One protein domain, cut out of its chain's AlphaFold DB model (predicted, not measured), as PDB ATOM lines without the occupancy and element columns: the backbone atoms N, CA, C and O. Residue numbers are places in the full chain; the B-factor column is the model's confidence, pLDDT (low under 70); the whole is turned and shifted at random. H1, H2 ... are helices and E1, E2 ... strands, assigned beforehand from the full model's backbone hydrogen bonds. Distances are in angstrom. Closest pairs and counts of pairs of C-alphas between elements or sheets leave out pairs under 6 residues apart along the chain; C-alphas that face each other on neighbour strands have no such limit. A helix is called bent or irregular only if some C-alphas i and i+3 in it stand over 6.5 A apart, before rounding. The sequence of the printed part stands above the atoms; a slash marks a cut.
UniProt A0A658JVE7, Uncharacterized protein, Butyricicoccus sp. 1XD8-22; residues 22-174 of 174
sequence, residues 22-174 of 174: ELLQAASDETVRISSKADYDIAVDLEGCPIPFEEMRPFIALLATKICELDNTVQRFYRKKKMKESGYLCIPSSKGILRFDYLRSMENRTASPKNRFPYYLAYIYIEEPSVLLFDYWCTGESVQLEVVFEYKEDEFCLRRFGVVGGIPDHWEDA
ATOM      1  N   GLU A  22      43.969 -30.570   6.086       96.88
ATOM      2  CA  GLU A  22      45.181 -31.204   6.631       96.88
ATOM      3  C   GLU A  22      45.876 -32.151   5.642       96.88
ATOM      4  O   GLU A  22      47.008 -32.568   5.868       96.88
ATOM      5  N   LEU A  23      45.201 -32.512   4.547       96.50
ATOM      6  CA  LEU A  23      45.772 -33.339   3.482       96.50
ATOM      7  C   LEU A  23      46.326 -32.500   2.323       96.50
ATOM      8  O   LEU A  23      46.980 -33.057   1.442       96.50
ATOM      9  N   LEU A  24      46.067 -31.189   2.305       96.94
ATOM     10  CA  LEU A  24      46.620 -30.286   1.301       96.94
ATOM     11  C   LEU A  24      48.104 -30.044   1.572       96.94
ATOM     12  O   LEU A  24      48.521 -29.847   2.711       96.94
ATOM     13  N   GLN A  25      48.892 -30.017   0.502       94.62
ATOM     14  CA  GLN A  25      50.321 -29.729   0.555       94.62
ATOM     15  C   GLN A  25      50.669 -28.767  -0.576       94.62
ATOM     16  O   GLN A  25      50.287 -29.004  -1.725       94.62
ATOM     17  N   ALA A  26      51.392 -27.701  -0.242       93.06
ATOM     18  CA  ALA A  26      52.011 -26.832  -1.230       93.06
ATOM     19  C   ALA A  26      53.293 -27.489  -1.759       93.06
ATOM     20  O   ALA A  26      54.121 -27.987  -0.990       93.06
ATOM     21  N   ALA A  27      53.445 -27.507  -3.076       91.19
ATOM     22  CA  ALA A  27      54.687 -27.863  -3.736       91.19
ATOM     23  C   ALA A  27      55.677 -26.683  -3.693       91.19
ATOM     24  O   ALA A  27      55.351 -25.574  -3.273       91.19
ATOM     25  N   SER A  28      56.919 -26.928  -4.113       87.38
ATOM     26  CA  SER A  28      57.981 -25.911  -4.118       87.38
ATOM     27  C   SER A  28      57.730 -24.748  -5.081       87.38
ATOM     28  O   SER A  28      58.412 -23.736  -4.986       87.38
ATOM     29  N   ASP A  29      56.815 -24.924  -6.030       88.50
ATOM     30  CA  ASP A  29      56.393 -23.937  -7.027       88.50
ATOM     31  C   ASP A  29      55.113 -23.196  -6.608       88.50
ATOM     32  O   ASP A  29      54.409 -22.676  -7.460       88.50
ATOM     33  N   GLU A  30      54.783 -23.187  -5.311       88.69
ATOM     34  CA  GLU A  30      53.591 -22.529  -4.748       88.69
ATOM     35  C   GLU A  30      52.250 -23.090  -5.263       88.69
ATOM     36  O   GLU A  30      51.181 -22.558  -4.959       88.69
ATOM     37  N   THR A  31      52.273 -24.237  -5.953       94.12
ATOM     38  CA  THR A  31      51.056 -24.931  -6.376       94.12
ATOM     39  C   THR A  31      50.552 -25.903  -5.309       94.12
ATOM     40  O   THR A  31      51.309 -26.624  -4.659       94.12
ATOM     41  N   VAL A  32      49.235 -25.972  -5.142       95.94
ATOM     42  CA  VAL A  32      48.545 -26.909  -4.252       95.94
ATOM     43  C   VAL A  32      47.681 -27.827  -5.103       95.94
ATOM     44  O   VAL A  32      46.664 -27.415  -5.667       95.94
ATOM     45  N   ARG A  33      48.050 -29.105  -5.195       95.25
ATOM     46  CA  ARG A  33      47.226 -30.091  -5.907       95.25
ATOM     47  C   ARG A  33      45.949 -30.383  -5.126       95.25
ATOM     48  O   ARG A  33      46.011 -30.878  -4.006       95.25
ATOM     49  N   ILE A  34      44.800 -30.154  -5.761       96.44
ATOM     50  CA  ILE A  34      43.481 -30.520  -5.219       96.44
ATOM     51  C   ILE A  34      42.917 -31.788  -5.867       96.44
ATOM     52  O   ILE A  34      41.958 -32.356  -5.358       96.44
ATOM     53  N   SER A  35      43.517 -32.261  -6.962       95.62
ATOM     54  CA  SER A  35      43.301 -33.597  -7.521       95.62
ATOM     55  C   SER A  35      44.598 -34.129  -8.131       95.62
ATOM     56  O   SER A  35      45.417 -33.364  -8.644       95.62
ATOM     57  N   SER A  36      44.815 -35.443  -8.057       92.50
ATOM     58  CA  SER A  36      46.056 -36.054  -8.535       92.50
ATOM     59  C   SER A  36      46.168 -36.009 -10.063       92.50
ATOM     60  O   SER A  36      45.165 -35.942 -10.776       92.50
ATOM     61  N   LYS A  37      47.396 -36.141 -10.584       89.50
ATOM     62  CA  LYS A  37      47.655 -36.225 -12.032       89.50
ATOM     63  C   LYS A  37      46.981 -37.425 -12.708       89.50
ATOM     64  O   LYS A  37      46.652 -37.366 -13.886       89.50
ATOM     65  N   ALA A  38      46.803 -38.525 -11.974       91.94
ATOM     66  CA  ALA A  38      46.129 -39.721 -12.480       91.94
ATOM     67  C   ALA A  38      44.595 -39.582 -12.484       91.94
ATOM     68  O   ALA A  38      43.911 -40.397 -13.103       91.94
ATOM     69  N   ASP A  39      44.068 -38.570 -11.793       93.75
ATOM     70  CA  ASP A  39      42.643 -38.294 -11.674       93.75
ATOM     71  C   ASP A  39      42.225 -37.151 -12.602       93.75
ATOM     72  O   ASP A  39      41.907 -37.396 -13.765       93.75
ATOM     73  N   TYR A  40      42.208 -35.914 -12.097       93.44
ATOM     74  CA  TYR A  40      41.774 -34.740 -12.855       93.44
ATOM     75  C   TYR A  40      42.897 -33.729 -13.123       93.44
ATOM     76  O   TYR A  40      42.674 -32.818 -13.911       93.44
ATOM     77  N   ASP A  41      44.070 -33.897 -12.498       93.12
ATOM     78  CA  ASP A  41      45.249 -33.017 -12.601       93.12
ATOM     79  C   ASP A  41      44.921 -31.527 -12.417       93.12
ATOM     80  O   ASP A  41      45.286 -30.691 -13.235       93.12
ATOM     81  N   ILE A  42      44.200 -31.203 -11.336       95.31
ATOM     82  CA  ILE A  42      43.812 -29.825 -11.007       95.31
ATOM     83  C   ILE A  42      44.653 -29.333  -9.833       95.31
ATOM     84  O   ILE A  42      44.706 -29.973  -8.773       95.31
ATOM     85  N   ALA A  43      45.260 -28.164 -10.016       96.12
ATOM     86  CA  ALA A  43      46.023 -27.468  -8.994       96.12
ATOM     87  C   ALA A  43      45.499 -26.044  -8.780       96.12
ATOM     88  O   ALA A  43      44.998 -25.396  -9.701       96.12
ATOM     89  N   VAL A  44      45.623 -25.579  -7.540       96.50
ATOM     90  CA  VAL A  44      45.488 -24.172  -7.179       96.50
ATOM     91  C   VAL A  44      46.880 -23.565  -7.182       96.50
ATOM     92  O   VAL A  44      47.770 -24.088  -6.521       96.50
ATOM     93  N   ASP A  45      47.064 -22.495  -7.931       94.75
ATOM     94  CA  ASP A  45      48.300 -21.734  -7.984       94.75
ATOM     95  C   ASP A  45      48.192 -20.545  -7.021       94.75
ATOM     96  O   ASP A  45      47.217 -19.779  -7.067       94.75
ATOM     97  N   LEU A  46      49.147 -20.453  -6.095       92.56
ATOM     98  CA  LEU A  46      49.218 -19.392  -5.095       92.56
ATOM     99  C   LEU A  46      50.242 -18.312  -5.454       92.56
ATOM    100  O   LEU A  46      50.401 -17.378  -4.666       92.56
ATOM    101  N   GLU A  47      50.892 -18.388  -6.620       88.44
ATOM    102  CA  GLU A  47      51.827 -17.359  -7.066       88.44
ATOM    103  C   GLU A  47      51.128 -15.989  -7.095       88.44
ATOM    104  O   GLU A  47      50.093 -15.782  -7.736       88.44
ATOM    105  N   GLY A  48      51.685 -15.028  -6.355       84.88
ATOM    106  CA  GLY A  48      51.130 -13.678  -6.234       84.88
ATOM    107  C   GLY A  48      49.943 -13.539  -5.270       84.88
ATOM    108  O   GLY A  48      49.476 -12.417  -5.066       84.88
ATOM    109  N   CYS A  49      49.485 -14.622  -4.634       88.56
ATOM    110  CA  CYS A  49      48.496 -14.552  -3.561       88.56
ATOM    111  C   CYS A  49      49.130 -13.900  -2.315       88.56
ATOM    112  O   CYS A  49      50.165 -14.363  -1.835       88.56
ATOM    113  N   PRO A  50      48.532 -12.841  -1.737       87.06
ATOM    114  CA  PRO A  50      49.123 -12.155  -0.587       87.06
ATOM    115  C   PRO A  50      48.972 -12.932   0.732       87.06
ATOM    116  O   PRO A  50      49.545 -12.521   1.740       87.06
ATOM    117  N   ILE A  51      48.177 -14.009   0.749       91.06
ATOM    118  CA  ILE A  51      47.894 -14.796   1.951       91.06
ATOM    119  C   ILE A  51      48.756 -16.068   1.962       91.06
ATOM    120  O   ILE A  51      48.764 -16.804   0.973       91.06
ATOM    121  N   PRO A  52      49.433 -16.388   3.082       92.00
ATOM    122  CA  PRO A  52      50.190 -17.627   3.216       92.00
ATOM    123  C   PRO A  52      49.331 -18.882   3.019       92.00
ATOM    124  O   PRO A  52      48.174 -18.937   3.440       92.00
ATOM    125  N   PHE A  53      49.938 -19.945   2.480       93.50
ATOM    126  CA  PHE A  53      49.285 -21.246   2.283       93.50
ATOM    127  C   PHE A  53      48.532 -21.741   3.527       93.50
ATOM    128  O   PHE A  53      47.404 -22.212   3.414       93.50
ATOM    129  N   GLU A  54      49.127 -21.600   4.713       94.44
ATOM    130  CA  GLU A  54      48.547 -22.085   5.969       94.44
ATOM    131  C   GLU A  54      47.192 -21.452   6.295       94.44
ATOM    132  O   GLU A  54      46.283 -22.131   6.772       94.44
ATOM    133  N   GLU A  55      47.038 -20.167   5.987       94.38
ATOM    134  CA  GLU A  55      45.785 -19.432   6.160       94.38
ATOM    135  C   GLU A  55      44.804 -19.720   5.011       94.38
ATOM    136  O   GLU A  55      43.592 -19.741   5.221       94.38
ATOM    137  N   MET A  56      45.316 -20.023   3.811       93.50
ATOM    138  CA  MET A  56      44.504 -20.375   2.640       93.50
ATOM    139  C   MET A  56      43.995 -21.818   2.634       93.50
ATOM    140  O   MET A  56      43.006 -22.108   1.956       93.50
ATOM    141  N   ARG A  57      44.621 -22.730   3.388       95.00
ATOM    142  CA  ARG A  57      44.277 -24.163   3.426       95.00
ATOM    143  C   ARG A  57      42.770 -24.434   3.574       95.00
ATOM    144  O   ARG A  57      42.236 -25.190   2.755       95.00
ATOM    145  N   PRO A  58      42.043 -23.830   4.538       95.56
ATOM    146  CA  PRO A  58      40.604 -24.058   4.687       95.56
ATOM    147  C   PRO A  58      39.791 -23.610   3.469       95.56
ATOM    148  O   PRO A  58      38.842 -24.288   3.073       95.56
ATOM    149  N   PHE A  59      40.175 -22.496   2.846       95.06
ATOM    150  CA  PHE A  59      39.481 -21.966   1.678       95.06
ATOM    151  C   PHE A  59      39.732 -22.815   0.426       95.06
ATOM    152  O   PHE A  59      38.794 -23.108  -0.309       95.06
ATOM    153  N   ILE A  60      40.964 -23.289   0.213       96.19
ATOM    154  CA  ILE A  60      41.288 -24.213  -0.886       96.19
ATOM    155  C   ILE A  60      40.498 -25.521  -0.737       96.19
ATOM    156  O   ILE A  60      39.949 -26.033  -1.713       96.19
ATOM    157  N   ALA A  61      40.382 -26.041   0.487       96.81
ATOM    158  CA  ALA A  61      39.583 -27.229   0.766       96.81
ATOM    159  C   ALA A  61      38.087 -27.000   0.483       96.81
ATOM    160  O   ALA A  61      37.449 -27.845  -0.145       96.81
ATOM    161  N   LEU A  62      37.536 -25.845   0.883       95.50
ATOM    162  CA  LEU A  62      36.172 -25.438   0.533       95.50
ATOM    163  C   LEU A  62      35.993 -25.369  -0.988       95.50
ATOM    164  O   LEU A  62      35.058 -25.969  -1.523       95.50
ATOM    165  N   LEU A  63      36.900 -24.693  -1.692       95.56
ATOM    166  CA  LEU A  63      36.896 -24.577  -3.146       95.56
ATOM    167  C   LEU A  63      36.886 -25.957  -3.818       95.56
ATOM    168  O   LEU A  63      36.077 -26.187  -4.718       95.56
ATOM    169  N   ALA A  64      37.706 -26.900  -3.341       95.88
ATOM    170  CA  ALA A  64      37.750 -28.271  -3.848       95.88
ATOM    171  C   ALA A  64      36.373 -28.966  -3.792       95.88
ATOM    172  O   ALA A  64      36.007 -29.678  -4.728       95.88
ATOM    173  N   THR A  65      35.554 -28.694  -2.764       95.19
ATOM    174  CA  THR A  65      34.175 -29.224  -2.683       95.19
ATOM    175  C   THR A  65      33.225 -28.631  -3.730       95.19
ATOM    176  O   THR A  65      32.191 -29.226  -4.034       95.19
ATOM    177  N   LYS A  66      33.560 -27.462  -4.289       94.94
ATOM    178  CA  LYS A  66      32.706 -26.682  -5.194       94.94
ATOM    179  C   LYS A  66      33.120 -26.755  -6.662       94.94
ATOM    180  O   LYS A  66      32.312 -26.398  -7.514       94.94
ATOM    181  N   ILE A  67      34.304 -27.280  -6.989       94.69
ATOM    182  CA  ILE A  67      34.836 -27.335  -8.369       94.69
ATOM    183  C   ILE A  67      33.831 -27.879  -9.382       94.69
ATOM    184  O   ILE A  67      33.634 -27.277 -10.436       94.69
ATOM    185  N   CYS A  68      33.155 -28.985  -9.061       93.50
ATOM    186  CA  CYS A  68      32.162 -29.571  -9.958       93.50
ATOM    187  C   CYS A  68      31.019 -28.591 -10.274       93.50
ATOM    188  O   CYS A  68      30.609 -28.452 -11.425       93.50
ATOM    189  N   GLU A  69      30.513 -27.882  -9.269       93.81
ATOM    190  CA  GLU A  69      29.440 -26.905  -9.435       93.81
ATOM    191  C   GLU A  69      29.903 -25.671 -10.221       93.81
ATOM    192  O   GLU A  69      29.196 -25.223 -11.129       93.81
ATOM    193  N   LEU A  70      31.106 -25.169  -9.931       95.81
ATOM    194  CA  LEU A  70      31.702 -24.020 -10.618       95.81
ATOM    195  C   LEU A  70      31.952 -24.318 -12.095       95.81
ATOM    196  O   LEU A  70      31.498 -23.568 -12.960       95.81
ATOM    197  N   ASP A  71      32.569 -25.455 -12.411       95.62
ATOM    198  CA  ASP A  71      32.772 -25.895 -13.791       95.62
ATOM    199  C   ASP A  71      31.432 -26.112 -14.517       95.62
ATOM    200  O   ASP A  71      31.251 -25.665 -15.653       95.62
ATOM    201  N   ASN A  72      30.429 -26.694 -13.848       93.56
ATOM    202  CA  ASN A  72      29.084 -26.797 -14.416       93.56
ATOM    203  C   ASN A  72      28.494 -25.413 -14.733       93.56
ATOM    204  O   ASN A  72      27.787 -25.273 -15.733       93.56
ATOM    205  N   THR A  73      28.746 -24.396 -13.908       94.81
ATOM    206  CA  THR A  73      28.319 -23.008 -14.153       94.81
ATOM    207  C   THR A  73      28.991 -22.436 -15.401       94.81
ATOM    208  O   THR A  73      28.295 -21.901 -16.269       94.81
ATOM    209  N   VAL A  74      30.300 -22.648 -15.572       95.38
ATOM    210  CA  VAL A  74      31.043 -22.254 -16.784       95.38
ATOM    211  C   VAL A  74      30.466 -22.922 -18.034       95.38
ATOM    212  O   VAL A  74      30.154 -22.255 -19.026       95.38
ATOM    213  N   GLN A  75      30.242 -24.236 -17.982       93.38
ATOM    214  CA  GLN A  75      29.679 -24.981 -19.107       93.38
ATOM    215  C   GLN A  75      28.241 -24.550 -19.441       93.38
ATOM    216  O   GLN A  75      27.860 -24.496 -20.618       93.38
ATOM    217  N   ARG A  76      27.421 -24.228 -18.428       92.00
ATOM    218  CA  ARG A  76      26.076 -23.668 -18.639       92.00
ATOM    219  C   ARG A  76      26.156 -22.305 -19.311       92.00
ATOM    220  O   ARG A  76      25.402 -22.087 -20.261       92.00
ATOM    221  N   PHE A  77      27.067 -21.435 -18.875       93.69
ATOM    222  CA  PHE A  77      27.250 -20.109 -19.466       93.69
ATOM    223  C   PHE A  77      27.604 -20.221 -20.948       93.69
ATOM    224  O   PHE A  77      26.883 -19.686 -21.789       93.69
ATOM    225  N   TYR A  78      28.615 -21.026 -21.284       91.94
ATOM    226  CA  TYR A  78      29.036 -21.267 -22.668       91.94
ATOM    227  C   TYR A  78      27.901 -21.768 -23.578       91.94
ATOM    228  O   TYR A  78      27.812 -21.411 -24.755       91.94
ATOM    229  N   ARG A  79      27.013 -22.622 -23.050       88.44
ATOM    230  CA  ARG A  79      25.892 -23.169 -23.827       88.44
ATOM    231  C   ARG A  79      24.710 -22.217 -23.946       88.44
ATOM    232  O   ARG A  79      24.037 -22.251 -24.975       88.44
ATOM    233  N   LYS A  80      24.411 -21.446 -22.900       89.94
ATOM    234  CA  LYS A  80      23.241 -20.558 -22.855       89.94
ATOM    235  C   LYS A  80      23.513 -19.206 -23.494       89.94
ATOM    236  O   LYS A  80      22.592 -18.630 -24.057       89.94
ATOM    237  N   LYS A  81      24.739 -18.697 -23.408       91.12
ATOM    238  CA  LYS A  81      25.072 -17.333 -23.810       91.12
ATOM    239  C   LYS A  81      25.988 -17.344 -25.032       91.12
ATOM    240  O   LYS A  81      26.839 -18.219 -25.197       91.12
ATOM    241  N   LYS A  82      25.791 -16.380 -25.925       90.12
ATOM    242  CA  LYS A  82      26.701 -16.087 -27.036       90.12
ATOM    243  C   LYS A  82      26.859 -14.581 -27.188       90.12
ATOM    244  O   LYS A  82      25.980 -13.823 -26.785       90.12
ATOM    245  N   MET A  83      27.971 -14.179 -27.784       87.81
ATOM    246  CA  MET A  83      28.169 -12.807 -28.231       87.81
ATOM    247  C   MET A  83      27.143 -12.470 -29.322       87.81
ATOM    248  O   MET A  83      26.888 -13.301 -30.202       87.81
ATOM    249  N   LYS A  84      26.549 -11.276 -29.251       87.62
ATOM    250  CA  LYS A  84      25.740 -10.703 -30.338       87.62
ATOM    251  C   LYS A  84      26.626 -10.470 -31.551       87.62
ATOM    252  O   LYS A  84      27.801 -10.209 -31.384       87.62
ATOM    253  N   GLU A  85      26.078 -10.494 -32.760       81.25
ATOM    254  CA  GLU A  85      26.869 -10.218 -33.973       81.25
ATOM    255  C   GLU A  85      27.272  -8.735 -34.098       81.25
ATOM    256  O   GLU A  85      28.251  -8.405 -34.765       81.25
ATOM    257  N   SER A  86      26.546  -7.833 -33.427       75.31
ATOM    258  CA  SER A  86      26.806  -6.388 -33.398       75.31
ATOM    259  C   SER A  86      26.372  -5.759 -32.065       75.31
ATOM    260  O   SER A  86      25.640  -6.374 -31.288       75.31
ATOM    261  N   GLY A  87      26.816  -4.524 -31.793       64.44
ATOM    262  CA  GLY A  87      26.395  -3.760 -30.607       64.44
ATOM    263  C   GLY A  87      27.248  -3.971 -29.352       64.44
ATOM    264  O   GLY A  87      26.753  -3.791 -28.240       64.44
ATOM    265  N   TYR A  88      28.518  -4.342 -29.515       73.12
ATOM    266  CA  TYR A  88      29.456  -4.503 -28.406       73.12
ATOM    267  C   TYR A  88      29.750  -3.169 -27.711       73.12
ATOM    268  O   TYR A  88      30.026  -2.167 -28.373       73.12
ATOM    269  N   LEU A  89      29.758  -3.172 -26.379       77.00
ATOM    270  CA  LEU A  89      30.292  -2.062 -25.594       77.00
ATOM    271  C   LEU A  89      31.552  -2.523 -24.871       77.00
ATOM    272  O   LEU A  89      31.502  -3.468 -24.086       77.00
ATOM    273  N   CYS A  90      32.655  -1.822 -25.114       78.81
ATOM    274  CA  CYS A  90      33.875  -2.013 -24.349       78.81
ATOM    275  C   CYS A  90      33.771  -1.267 -23.016       78.81
ATOM    276  O   CYS A  90      33.511  -0.064 -23.001       78.81
ATOM    277  N   ILE A  91      34.014  -1.963 -21.909       74.31
ATOM    278  CA  ILE A  91      34.239  -1.349 -20.603       74.31
ATOM    279  C   ILE A  91      35.748  -1.281 -20.342       74.31
ATOM    280  O   ILE A  91      36.467  -2.245 -20.641       74.31
ATOM    281  N   PRO A  92      36.260  -0.153 -19.819       67.69
ATOM    282  CA  PRO A  92      37.658  -0.055 -19.436       67.69
ATOM    283  C   PRO A  92      37.970  -1.061 -18.321       67.69
ATOM    284  O   PRO A  92      37.199  -1.245 -17.381       67.69
ATOM    285  N   SER A  93      39.118  -1.722 -18.441       65.38
ATOM    286  CA  SER A  93      39.707  -2.564 -17.400       65.38
ATOM    287  C   SER A  93      40.906  -1.847 -16.796       65.38
ATOM    288  O   SER A  93      41.651  -1.184 -17.518       65.38
ATOM    289  N   SER A  94      41.150  -2.049 -15.501       57.50
ATOM    290  CA  SER A  94      42.338  -1.546 -14.797       57.50
ATOM    291  C   SER A  94      43.657  -1.982 -15.449       57.50
ATOM    292  O   SER A  94      44.641  -1.256 -15.371       57.50
ATOM    293  N   LYS A  95      43.672  -3.124 -16.153       60.59
ATOM    294  CA  LYS A  95      44.846  -3.657 -16.871       60.59
ATOM    295  C   LYS A  95      44.940  -3.206 -18.347       60.59
ATOM    296  O   LYS A  95      45.695  -3.794 -19.109       60.59
ATOM    297  N   GLY A  96      44.133  -2.240 -18.804       60.91
ATOM    298  CA  GLY A  96      44.100  -1.823 -20.223       60.91
ATOM    299  C   GLY A  96      43.503  -2.866 -21.184       60.91
ATOM    300  O   GLY A  96      43.531  -2.694 -22.399       60.91
ATOM    301  N   ILE A  97      42.943  -3.950 -20.642       67.94
ATOM    302  CA  ILE A  97      42.306  -5.030 -21.399       67.94
ATOM    303  C   ILE A  97      40.895  -4.592 -21.805       67.94
ATOM    304  O   ILE A  97      40.077  -4.255 -20.947       67.94
ATOM    305  N   LEU A  98      40.582  -4.632 -23.100       71.69
ATOM    306  CA  LEU A  98      39.215  -4.413 -23.574       71.69
ATOM    307  C   LEU A  98      38.316  -5.553 -23.084       71.69
ATOM    308  O   LEU A  98      38.566  -6.723 -23.373       71.69
ATOM    309  N   ARG A  99      37.268  -5.204 -22.339       84.50
ATOM    310  CA  ARG A  99      36.241  -6.142 -21.879       84.50
ATOM    311  C   ARG A  99      34.912  -5.777 -22.505       84.50
ATOM    312  O   ARG A  99      34.601  -4.599 -22.615       84.50
ATOM    313  N   PHE A 100      34.115  -6.767 -22.860       88.69
ATOM    314  CA  PHE A 100      32.769  -6.556 -23.367       88.69
ATOM    315  C   PHE A 100      31.756  -6.594 -22.227       88.69
ATOM    316  O   PHE A 100      31.746  -7.536 -21.433       88.69
ATOM    317  N   ASP A 101      30.905  -5.573 -22.159       89.25
ATOM    318  CA  ASP A 101      29.792  -5.500 -21.212       89.25
ATOM    319  C   ASP A 101      28.791  -6.634 -21.461       89.25
ATOM    320  O   ASP A 101      28.293  -6.774 -22.583       89.25
ATOM    321  N   TYR A 102      28.473  -7.421 -20.430       90.56
ATOM    322  CA  TYR A 102      27.543  -8.548 -20.526       90.56
ATOM    323  C   TYR A 102      26.166  -8.144 -21.077       90.56
ATOM    324  O   TYR A 102      25.717  -8.719 -22.069       90.56
ATOM    325  N   LEU A 103      25.499  -7.155 -20.468       87.50
ATOM    326  CA  LEU A 103      24.105  -6.806 -20.789       87.50
ATOM    327  C   LEU A 103      23.951  -6.348 -22.242       87.50
ATOM    328  O   LEU A 103      22.954  -6.637 -22.911       87.50
ATOM    329  N   ARG A 104      24.951  -5.631 -22.751       87.38
ATOM    330  CA  ARG A 104      24.927  -5.101 -24.112       87.38
ATOM    331  C   ARG A 104      25.463  -6.079 -25.141       87.38
ATOM    332  O   ARG A 104      24.937  -6.083 -26.250       87.38
ATOM    333  N   SER A 105      26.421  -6.927 -24.780       89.44
ATOM    334  CA  SER A 105      27.173  -7.741 -25.743       89.44
ATOM    335  C   SER A 105      26.720  -9.197 -25.821       89.44
ATOM    336  O   SER A 105      27.029  -9.865 -26.806       89.44
ATOM    337  N   MET A 106      25.980  -9.696 -24.827       90.88
ATOM    338  CA  MET A 106      25.545 -11.094 -24.770       90.88
ATOM    339  C   MET A 106      24.061 -11.253 -25.094       90.88
ATOM    340  O   MET A 106      23.229 -10.413 -24.758       90.88
ATOM    341  N   GLU A 107      23.722 -12.374 -25.720       90.56
ATOM    342  CA  GLU A 107      22.348 -12.812 -25.945       90.56
ATOM    343  C   GLU A 107      22.190 -14.310 -25.670       90.56
ATOM    344  O   GLU A 107      23.165 -15.071 -25.596       90.56
ATOM    345  N   ASN A 108      20.938 -14.744 -25.527       90.00
ATOM    346  CA  ASN A 108      20.617 -16.151 -25.366       90.00
ATOM    347  C   ASN A 108      20.868 -16.907 -26.678       90.00
ATOM    348  O   ASN A 108      20.366 -16.560 -27.747       90.00
ATOM    349  N   ARG A 109      21.656 -17.976 -26.596       85.50
ATOM    350  CA  ARG A 109      21.880 -18.899 -27.703       85.50
ATOM    351  C   ARG A 109      20.603 -19.714 -27.916       85.50
ATOM    352  O   ARG A 109      20.075 -20.314 -26.980       85.50
ATOM    353  N   THR A 110      20.132 -19.791 -29.158       77.31
ATOM    354  CA  THR A 110      19.060 -20.723 -29.527       77.31
ATOM    355  C   THR A 110      19.531 -22.154 -29.258       77.31
ATOM    356  O   THR A 110      20.660 -22.524 -29.588       77.31
ATOM    357  N   ALA A 111      18.701 -22.948 -28.579       62.28
ATOM    358  CA  ALA A 111      19.108 -24.238 -28.036       62.28
ATOM    359  C   ALA A 111      19.649 -25.179 -29.131       62.28
ATOM    360  O   ALA A 111      18.890 -25.776 -29.887       62.28
ATOM    361  N   SER A 112      20.972 -25.354 -29.174       59.75
ATOM    362  CA  SER A 112      21.626 -26.413 -29.941       59.75
ATOM    363  C   SER A 112      22.208 -27.442 -28.969       59.75
ATOM    364  O   SER A 112      23.085 -27.108 -28.164       59.75
ATOM    365  N   PRO A 113      21.765 -28.711 -29.019       56.84
ATOM    366  CA  PRO A 113      22.311 -29.777 -28.181       56.84
ATOM    367  C   PRO A 113      23.789 -30.094 -28.456       56.84
ATOM    368  O   PRO A 113      24.391 -30.836 -27.684       56.84
ATOM    369  N   LYS A 114      24.361 -29.586 -29.558       61.19
ATOM    370  CA  LYS A 114      25.663 -30.021 -30.081       61.19
ATOM    371  C   LYS A 114      26.872 -29.270 -29.517       61.19
ATOM    372  O   LYS A 114      27.991 -29.732 -29.714       61.19
ATOM    373  N   ASN A 115      26.679 -28.168 -28.795       68.31
ATOM    374  CA  ASN A 115      27.804 -27.414 -28.240       68.31
ATOM    375  C   ASN A 115      28.299 -28.053 -26.944       68.31
ATOM    376  O   ASN A 115      27.815 -27.736 -25.854       68.31
ATOM    377  N   ARG A 116      29.257 -28.972 -27.082       81.44
ATOM    378  CA  ARG A 116      30.106 -29.406 -25.970       81.44
ATOM    379  C   ARG A 116      31.062 -28.271 -25.617       81.44
ATOM    380  O   ARG A 116      31.497 -27.551 -26.507       81.44
ATOM    381  N   PHE A 117      31.354 -28.112 -24.332       89.00
ATOM    382  CA  PHE A 117      32.372 -27.177 -23.871       89.00
ATOM    383  C   PHE A 117      33.754 -27.803 -24.125       89.00
ATOM    384  O   PHE A 117      34.035 -28.846 -23.533       89.00
ATOM    385  N   PRO A 118      34.581 -27.248 -25.030       90.62
ATOM    386  CA  PRO A 118      35.785 -27.917 -25.521       90.62
ATOM    387  C   PRO A 118      37.024 -27.655 -24.657       90.62
ATOM    388  O   PRO A 118      38.133 -27.912 -25.108       90.62
ATOM    389  N   TYR A 119      36.867 -27.118 -23.446       93.12
ATOM    390  CA  TYR A 119      38.001 -26.778 -22.592       93.12
ATOM    391  C   TYR A 119      38.079 -27.674 -21.364       93.12
ATOM    392  O   TYR A 119      37.034 -28.045 -20.825       93.12
ATOM    393  N   TYR A 120      39.285 -27.969 -20.888       92.06
ATOM    394  CA  TYR A 120      39.549 -28.579 -19.583       92.06
ATOM    395  C   TYR A 120      40.110 -27.536 -18.613       92.06
ATOM    396  O   TYR A 120      40.768 -26.595 -19.044       92.06
ATOM    397  N   LEU A 121      39.806 -27.680 -17.324       95.06
ATOM    398  CA  LEU A 121      40.351 -26.824 -16.271       95.06
ATOM    399  C   LEU A 121      41.761 -27.309 -15.929       95.06
ATOM    400  O   LEU A 121      41.904 -28.482 -15.587       95.06
ATOM    401  N   ALA A 122      42.762 -26.437 -16.042       88.06
ATOM    402  CA  ALA A 122      44.151 -26.763 -15.721       88.06
ATOM    403  C   ALA A 122      44.544 -26.195 -14.351       88.06
ATOM    404  O   ALA A 122      44.851 -26.947 -13.426       88.06
ATOM    405  N   TYR A 123      44.451 -24.872 -14.213       94.19
ATOM    406  CA  TYR A 123      44.862 -24.148 -13.016       94.19
ATOM    407  C   TYR A 123      43.729 -23.298 -12.460       94.19
ATOM    408  O   TYR A 123      42.819 -22.873 -13.178       94.19
ATOM    409  N   ILE A 124      43.797 -23.046 -11.160       96.88
ATOM    410  CA  ILE A 124      42.966 -22.056 -10.487       96.88
ATOM    411  C   ILE A 124      43.894 -21.115  -9.737       96.88
ATOM    412  O   ILE A 124      44.589 -21.549  -8.830       96.88
ATOM    413  N   TYR A 125      43.878 -19.838 -10.083       95.25
ATOM    414  CA  TYR A 125      44.646 -18.811  -9.395       95.25
ATOM    415  C   TYR A 125      43.766 -18.110  -8.365       95.25
ATOM    416  O   TYR A 125      42.588 -17.837  -8.626       95.25
ATOM    417  N   ILE A 126      44.347 -17.782  -7.217       92.31
ATOM    418  CA  ILE A 126      43.714 -16.936  -6.201       92.31
ATOM    419  C   ILE A 126      44.339 -15.542  -6.313       92.31
ATOM    420  O   ILE A 126      45.355 -15.270  -5.680       92.31
ATOM    421  N   GLU A 127      43.751 -14.669  -7.145       82.81
ATOM    422  CA  GLU A 127      44.259 -13.296  -7.344       82.81
ATOM    423  C   GLU A 127      44.111 -12.470  -6.055       82.81
ATOM    424  O   GLU A 127      45.013 -11.742  -5.649       82.81
ATOM    425  N   GLU A 128      42.964 -12.616  -5.397       81.62
ATOM    426  CA  GLU A 128      42.642 -12.041  -4.093       81.62
ATOM    427  C   GLU A 128      41.844 -13.090  -3.299       81.62
ATOM    428  O   GLU A 128      41.293 -14.012  -3.905       81.62
ATOM    429  N   PRO A 129      41.718 -12.980  -1.965       75.25
ATOM    430  CA  PRO A 129      41.088 -14.022  -1.140       75.25
ATOM    431  C   PRO A 129      39.654 -14.380  -1.563       75.25
ATOM    432  O   PRO A 129      39.184 -15.484  -1.304       75.25
ATOM    433  N   SER A 130      38.965 -13.457  -2.236       86.94
ATOM    434  CA  SER A 130      37.622 -13.636  -2.786       86.94
ATOM    435  C   SER A 130      37.578 -13.742  -4.314       86.94
ATOM    436  O   SER A 130      36.493 -13.908  -4.858       86.94
ATOM    437  N   VAL A 131      38.698 -13.654  -5.036       92.38
ATOM    438  CA  VAL A 131      38.713 -13.625  -6.507       92.38
ATOM    439  C   VAL A 131      39.495 -14.811  -7.049       92.38
ATOM    440  O   VAL A 131      40.709 -14.916  -6.885       92.38
ATOM    441  N   LEU A 132      38.777 -15.693  -7.739       95.19
ATOM    442  CA  LEU A 132      39.316 -16.906  -8.334       95.19
ATOM    443  C   LEU A 132      39.370 -16.776  -9.848       95.19
ATOM    444  O   LEU A 132      38.338 -16.542 -10.480       95.19
ATOM    445  N   LEU A 133      40.534 -17.016 -10.441       96.31
ATOM    446  CA  LEU A 133      40.697 -17.135 -11.885       96.31
ATOM    447  C   LEU A 133      40.865 -18.610 -12.243       96.31
ATOM    448  O   LEU A 133      41.863 -19.240 -11.925       96.31
ATOM    449  N   PHE A 134      39.871 -19.163 -12.920       97.56
ATOM    450  CA  PHE A 134      39.916 -20.497 -13.491       97.56
ATOM    451  C   PHE A 134      40.530 -20.412 -14.883       97.56
ATOM    452  O   PHE A 134      40.000 -19.718 -15.757       97.56
ATOM    453  N   ASP A 135      41.617 -21.143 -15.083       96.19
ATOM    454  CA  ASP A 135      42.337 -21.198 -16.342       96.19
ATOM    455  C   ASP A 135      42.005 -22.476 -17.111       96.19
ATOM    456  O   ASP A 135      42.372 -23.596 -16.731       96.19
ATOM    457  N   TYR A 136      41.259 -22.298 -18.196       96.31
ATOM    458  CA  TYR A 136      40.813 -23.378 -19.055       96.31
ATOM    459  C   TYR A 136      41.611 -23.427 -20.358       96.31
ATOM    460  O   TYR A 136      41.847 -22.406 -20.997       96.31
ATOM    461  N   TRP A 137      41.908 -24.634 -20.832       93.56
ATOM    462  CA  TRP A 137      42.627 -24.869 -22.086       93.56
ATOM    463  C   TRP A 137      41.803 -25.710 -23.057       93.56
ATOM    464  O   TRP A 137      41.155 -26.680 -22.662       93.56
ATOM    465  N   CYS A 138      41.796 -25.328 -24.335       91.50
ATOM    466  CA  CYS A 138      41.037 -26.025 -25.372       91.50
ATOM    467  C   CYS A 138      41.659 -27.394 -25.693       91.50
ATOM    468  O   CYS A 138      42.865 -27.530 -25.895       91.50
ATOM    469  N   THR A 139      40.829 -28.431 -25.798       78.50
ATOM    470  CA  THR A 139      41.269 -29.768 -26.203       78.50
ATOM    471  C   THR A 139      41.542 -29.788 -27.709       78.50
ATOM    472  O   THR A 139      40.630 -30.018 -28.502       78.50
ATOM    473  N   GLY A 140      42.790 -29.545 -28.111       77.12
ATOM    474  CA  GLY A 140      43.242 -29.663 -29.506       77.12
ATOM    475  C   GLY A 140      43.639 -28.353 -30.186       77.12
ATOM    476  O   GLY A 140      44.151 -28.390 -31.300       77.12
ATOM    477  N   GLU A 141      43.471 -27.216 -29.515       78.81
ATOM    478  CA  GLU A 141      43.957 -25.915 -29.978       78.81
ATOM    479  C   GLU A 141      44.693 -25.218 -28.833       78.81
ATOM    480  O   GLU A 141      44.319 -25.365 -27.672       78.81
ATOM    481  N   SER A 142      45.717 -24.418 -29.142       83.94
ATOM    482  CA  SER A 142      46.435 -23.613 -28.141       83.94
ATOM    483  C   SER A 142      45.639 -22.351 -27.782       83.94
ATOM    484  O   SER A 142      46.119 -21.230 -27.946       83.94
ATOM    485  N   VAL A 143      44.388 -22.541 -27.356       89.38
ATOM    486  CA  VAL A 143      43.456 -21.476 -26.980       89.38
ATOM    487  C   VAL A 143      43.157 -21.582 -25.491       89.38
ATOM    488  O   VAL A 143      42.617 -22.588 -25.024       89.38
ATOM    489  N   GLN A 144      43.480 -20.509 -24.782       93.25
ATOM    490  CA  GLN A 144      43.216 -20.322 -23.364       93.25
ATOM    491  C   GLN A 144      41.870 -19.609 -23.159       93.25
ATOM    492  O   GLN A 144      41.481 -18.738 -23.945       93.25
ATOM    493  N   LEU A 145      41.153 -19.972 -22.101       94.62
ATOM    494  CA  LEU A 145      39.926 -19.330 -21.650       94.62
ATOM    495  C   LEU A 145      40.021 -19.084 -20.146       94.62
ATOM    496  O   LEU A 145      39.868 -19.992 -19.337       94.62
ATOM    497  N   GLU A 146      40.182 -17.824 -19.775       95.25
ATOM    498  CA  GLU A 146      40.130 -17.421 -18.377       95.25
ATOM    499  C   GLU A 146      38.693 -17.126 -17.944       95.25
ATOM    500  O   GLU A 146      37.940 -16.421 -18.630       95.25
ATOM    501  N   VAL A 147      38.323 -17.604 -16.766       97.12
ATOM    502  CA  VAL A 147      37.015 -17.374 -16.154       97.12
ATOM    503  C   VAL A 147      37.226 -16.875 -14.737       97.12
ATOM    504  O   VAL A 147      38.018 -17.452 -14.008       97.12
ATOM    505  N   VAL A 148      36.523 -15.819 -14.328       96.31
ATOM    506  CA  VAL A 148      36.664 -15.269 -12.971       96.31
ATOM    507  C   VAL A 148      35.397 -15.489 -12.170       96.31
ATOM    508  O   VAL A 148      34.307 -15.111 -12.615       96.31
ATOM    509  N   PHE A 149      35.575 -16.048 -10.979       97.19
ATOM    510  CA  PHE A 149      34.571 -16.117  -9.930       97.19
ATOM    511  C   PHE A 149      34.925 -15.161  -8.794       97.19
ATOM    512  O   PHE A 149      36.092 -14.974  -8.464       97.19
ATOM    513  N   GLU A 150      33.895 -14.589  -8.190       96.31
ATOM    514  CA  GLU A 150      33.979 -13.864  -6.928       96.31
ATOM    515  C   GLU A 150      33.287 -14.699  -5.845       96.31
ATOM    516  O   GLU A 150      32.155 -15.136  -6.050       96.31
ATOM    517  N   TYR A 151      33.952 -14.924  -4.715       94.88
ATOM    518  CA  TYR A 151      33.373 -15.516  -3.515       94.88
ATOM    519  C   TYR A 151      32.860 -14.407  -2.597       94.88
ATOM    520  O   TYR A 151      33.645 -13.620  -2.065       94.88
ATOM    521  N   LYS A 152      31.544 -14.334  -2.414       93.38
ATOM    522  CA  LYS A 152      30.882 -13.348  -1.552       93.38
ATOM    523  C   LYS A 152      29.647 -13.971  -0.917       93.38
ATOM    524  O   LYS A 152      28.988 -14.780  -1.555       93.38
ATOM    525  N   GLU A 153      29.327 -13.580   0.315       90.75
ATOM    526  CA  GLU A 153      28.102 -14.031   1.006       90.75
ATOM    527  C   GLU A 153      27.921 -15.567   0.981       90.75
ATOM    528  O   GLU A 153      26.819 -16.074   0.808       90.75
ATOM    529  N   ASP A 154      29.027 -16.307   1.126       89.50
ATOM    530  CA  ASP A 154      29.097 -17.774   1.043       89.50
ATOM    531  C   ASP A 154      28.695 -18.403  -0.308       89.50
ATOM    532  O   ASP A 154      28.487 -19.616  -0.417       89.50
ATOM    533  N   GLU A 155      28.676 -17.604  -1.373       92.38
ATOM    534  CA  GLU A 155      28.379 -18.023  -2.738       92.38
ATOM    535  C   GLU A 155      29.494 -17.641  -3.722       92.38
ATOM    536  O   GLU A 155      30.201 -16.646  -3.571       92.38
ATOM    537  N   PHE A 156      29.645 -18.444  -4.777       94.88
ATOM    538  CA  PHE A 156      30.554 -18.155  -5.883       94.88
ATOM    539  C   PHE A 156      29.779 -17.596  -7.075       94.88
ATOM    540  O   PHE A 156      28.997 -18.300  -7.718       94.88
ATOM    541  N   CYS A 157      30.049 -16.345  -7.427       96.25
ATOM    542  CA  CYS A 157      29.398 -15.648  -8.525       96.25
ATOM    543  C   CYS A 157      30.323 -15.568  -9.742       96.25
ATOM    544  O   CYS A 157      31.454 -15.093  -9.653       96.25
ATOM    545  N   LEU A 158      29.836 -15.989 -10.910       97.12
ATOM    546  CA  LEU A 158      30.557 -15.815 -12.172       97.12
ATOM    547  C   LEU A 158      30.607 -14.323 -12.537       97.12
ATOM    548  O   LEU A 158      29.564 -13.704 -12.727       97.12
ATOM    549  N   ARG A 159      31.809 -13.757 -12.682       95.00
ATOM    550  CA  ARG A 159      32.020 -12.327 -12.988       95.00
ATOM    551  C   ARG A 159      32.597 -12.058 -14.362       95.00
ATOM    552  O   ARG A 159      32.290 -11.022 -14.963       95.00
ATOM    553  N   ARG A 160      33.420 -12.981 -14.863       94.19
ATOM    554  CA  ARG A 160      34.059 -12.865 -16.176       94.19
ATOM    555  C   ARG A 160      34.100 -14.206 -16.885       94.19
ATOM    556  O   ARG A 160      34.430 -15.213 -16.272       94.19
ATOM    557  N   PHE A 161      33.833 -14.188 -18.184       95.06
ATOM    558  CA  PHE A 161      33.998 -15.326 -19.078       95.06
ATOM    559  C   PHE A 161      34.796 -14.871 -20.307       95.06
ATOM    560  O   PHE A 161      34.266 -14.194 -21.193       95.06
ATOM    561  N   GLY A 162      36.092 -15.186 -20.341       92.56
ATOM    562  CA  GLY A 162      37.030 -14.678 -21.339       92.56
ATOM    563  C   GLY A 162      37.058 -13.148 -21.359       92.56
ATOM    564  O   GLY A 162      37.414 -12.496 -20.374       92.56
ATOM    565  N   VAL A 163      36.651 -12.581 -22.494       90.00
ATOM    566  CA  VAL A 163      36.564 -11.131 -22.727       90.00
ATOM    567  C   VAL A 163      35.273 -10.497 -22.199       90.00
ATOM    568  O   VAL A 163      35.162  -9.275 -22.179       90.00
ATOM    569  N   VAL A 164      34.289 -11.293 -21.778       92.00
ATOM    570  CA  VAL A 164      32.992 -10.801 -21.294       92.00
ATOM    571  C   VAL A 164      33.075 -10.552 -19.797       92.00
ATOM    572  O   VAL A 164      33.346 -11.482 -19.040       92.00
ATOM    573  N   GLY A 165      32.829  -9.317 -19.369       91.69
ATOM    574  CA  GLY A 165      32.825  -8.913 -17.962       91.69
ATOM    575  C   GLY A 165      31.481  -8.344 -17.514       91.69
ATOM    576  O   GLY A 165      30.575  -8.133 -18.321       91.69
ATOM    577  N   GLY A 166      31.362  -8.080 -16.210       88.69
ATOM    578  CA  GLY A 166      30.143  -7.505 -15.629       88.69
ATOM    579  C   GLY A 166      28.969  -8.485 -15.617       88.69
ATOM    580  O   GLY A 166      27.823  -8.077 -15.783       88.69
ATOM    581  N   ILE A 167      29.253  -9.783 -15.473       94.12
ATOM    582  CA  ILE A 167      28.217 -10.817 -15.406       94.12
ATOM    583  C   ILE A 167      27.468 -10.682 -14.057       94.12
ATOM    584  O   ILE A 167      28.116 -10.660 -13.001       94.12
ATOM    585  N   PRO A 168      26.126 -10.550 -14.067       93.56
ATOM    586  CA  PRO A 168      25.325 -10.439 -12.848       93.56
ATOM    587  C   PRO A 168      25.170 -11.798 -12.151       93.56
ATOM    588  O   PRO A 168      25.268 -12.840 -12.796       93.56
ATOM    589  N   ASP A 169      24.856 -11.788 -10.853       92.12
ATOM    590  CA  ASP A 169      24.728 -13.009 -10.031       92.12
ATOM    591  C   ASP A 169      23.728 -14.010 -10.634       92.12
ATOM    592  O   ASP A 169      24.038 -15.185 -10.821       92.12
ATOM    593  N   HIS A 170      22.559 -13.518 -11.053       87.31
ATOM    594  CA  HIS A 170      21.473 -14.318 -11.629       87.31
ATOM    595  C   HIS A 170      21.448 -14.273 -13.165       87.31
ATOM    596  O   HIS A 170      20.390 -14.209 -13.789       87.31
ATOM    597  N   TRP A 171      22.616 -14.297 -13.817       91.69
ATOM    598  CA  TRP A 171      22.724 -14.254 -15.286       91.69
ATOM    599  C   TRP A 171      21.932 -15.362 -16.007       91.69
ATOM    600  O   TRP A 171      21.635 -15.233 -17.199       91.69
ATOM    601  N   GLU A 172      21.605 -16.454 -15.308       86.19
ATOM    602  CA  GLU A 172      20.800 -17.555 -15.836       86.19
ATOM    603  C   GLU A 172      19.347 -17.171 -16.132       86.19
ATOM    604  O   GLU A 172      18.753 -17.803 -17.011       86.19
ATOM    605  N   ASP A 173      18.821 -16.156 -15.440       81.31
ATOM    606  CA  ASP A 173      17.437 -15.672 -15.550       81.31
ATOM    607  C   ASP A 173      17.285 -14.521 -16.561       81.31
ATOM    608  O   ASP A 173      16.169 -14.094 -16.861       81.31
ATOM    609  N   ALA A 174      18.409 -14.028 -17.094       65.56
ATOM    610  CA  ALA A 174      18.488 -12.926 -18.056       65.56
ATOM    611  C   ALA A 174      18.381 -13.363 -19.529       65.56
ATOM    612  O   ALA A 174      18.764 -14.507 -19.887       65.56
TER     613      ALA A 174
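This is residues 22 to 174 of the 174 residues of an uncharacterized protein of Butyricicoccus sp. 1XD8-22 (UniProt A0A658JVE7). A strongly twisted sheet, mainly the four long strands of the meander E6 to E9, each the antiparallel neighbour of the one before, is covered on one face by the long bent helix H1, making two layers. The small hairpin of E1 and E2 extends the sheet beside E6, and past the last residues of H1 the short E3, E4, H2 and E5 make a small head. The 153 printed residues run E1 E2 H1 E3 E4 H2 E5 E6 E7 E8 E9, a mixed class of helices and strands. The sheet's order is E1, E2, E6, E7, E8, E9, mixed; the whole is compact, with a radius of gyration of the C-alphas of 16.2 A and spans of 49 by 34 by 30 A.

Start at the edge strand E1, residues 31 to 33, a hairpin with E2, residues 43 to 45: N 32 and O 44 are 2.8 A apart, within hydrogen-bond range. E2 is parallel to its neighbour E6, residues 119 to 128, with N 45 and O 124 at 2.8 A. E6 bends by 62 degrees at residue 122. Hairpins then join E6 to E7, residues 131 to 138 (N 125 and O 133, 2.8 A), E7 to E8, residues 144 to 152 (N 134 and O 147, 2.7 A), and E8 to E9, residues 155 to 161 (N 148 and O 160, 2.9 A). H1, residues 53 to 80, was assigned as one helix by its hydrogen bonds but is bent, with C-alphas 65 and 68 7.6 A apart; its arms H1a and H1b stand at a steep tilt of 58 degrees. H1a is irregular, C-alphas 55 and 58 being 7.1 A apart; it is on the sheet at a height of 7.8 A. H1b is on the sheet too, its closest C-alphas to E9 being Leu 70 and Phe 156, 7.6 A. E3, residues 81 to 83, is antiparallel to E5, residues 106 to 108, with N 107 and O 82 at 2.9 A. H2, residues 102 to 105, comes closest to E3 at the C-alphas of Ser 105 and Met 83, 5.7 A. E4, residues 99 to 101, pairs with no named strand and is near E9. Each O i to N i+4 pair is within range in H1b and 7 of 9 in H1a; H2 is too short for one.

Find C-alpha 31 at (51.056, -24.931, -6.376), where E1 begins. H1a, residues 53 to 65, runs 17.8 A, and H1b, residues 68 to 80, runs 18.1 A. E6, E7, E8 and E9 measure 24.1, 22.7, 26.0 and 17.5 A; E9 ends at C-alpha 161, (33.998, -15.326, -19.078).

The C-alphas farthest apart are those of Glu 22 and Ser 86, 50.6 A. The printed part has no cut, and its long link is E3 to E4. Look for pLDDT under 70 at residues 87, 92 to 97, 111 to 115 and 174.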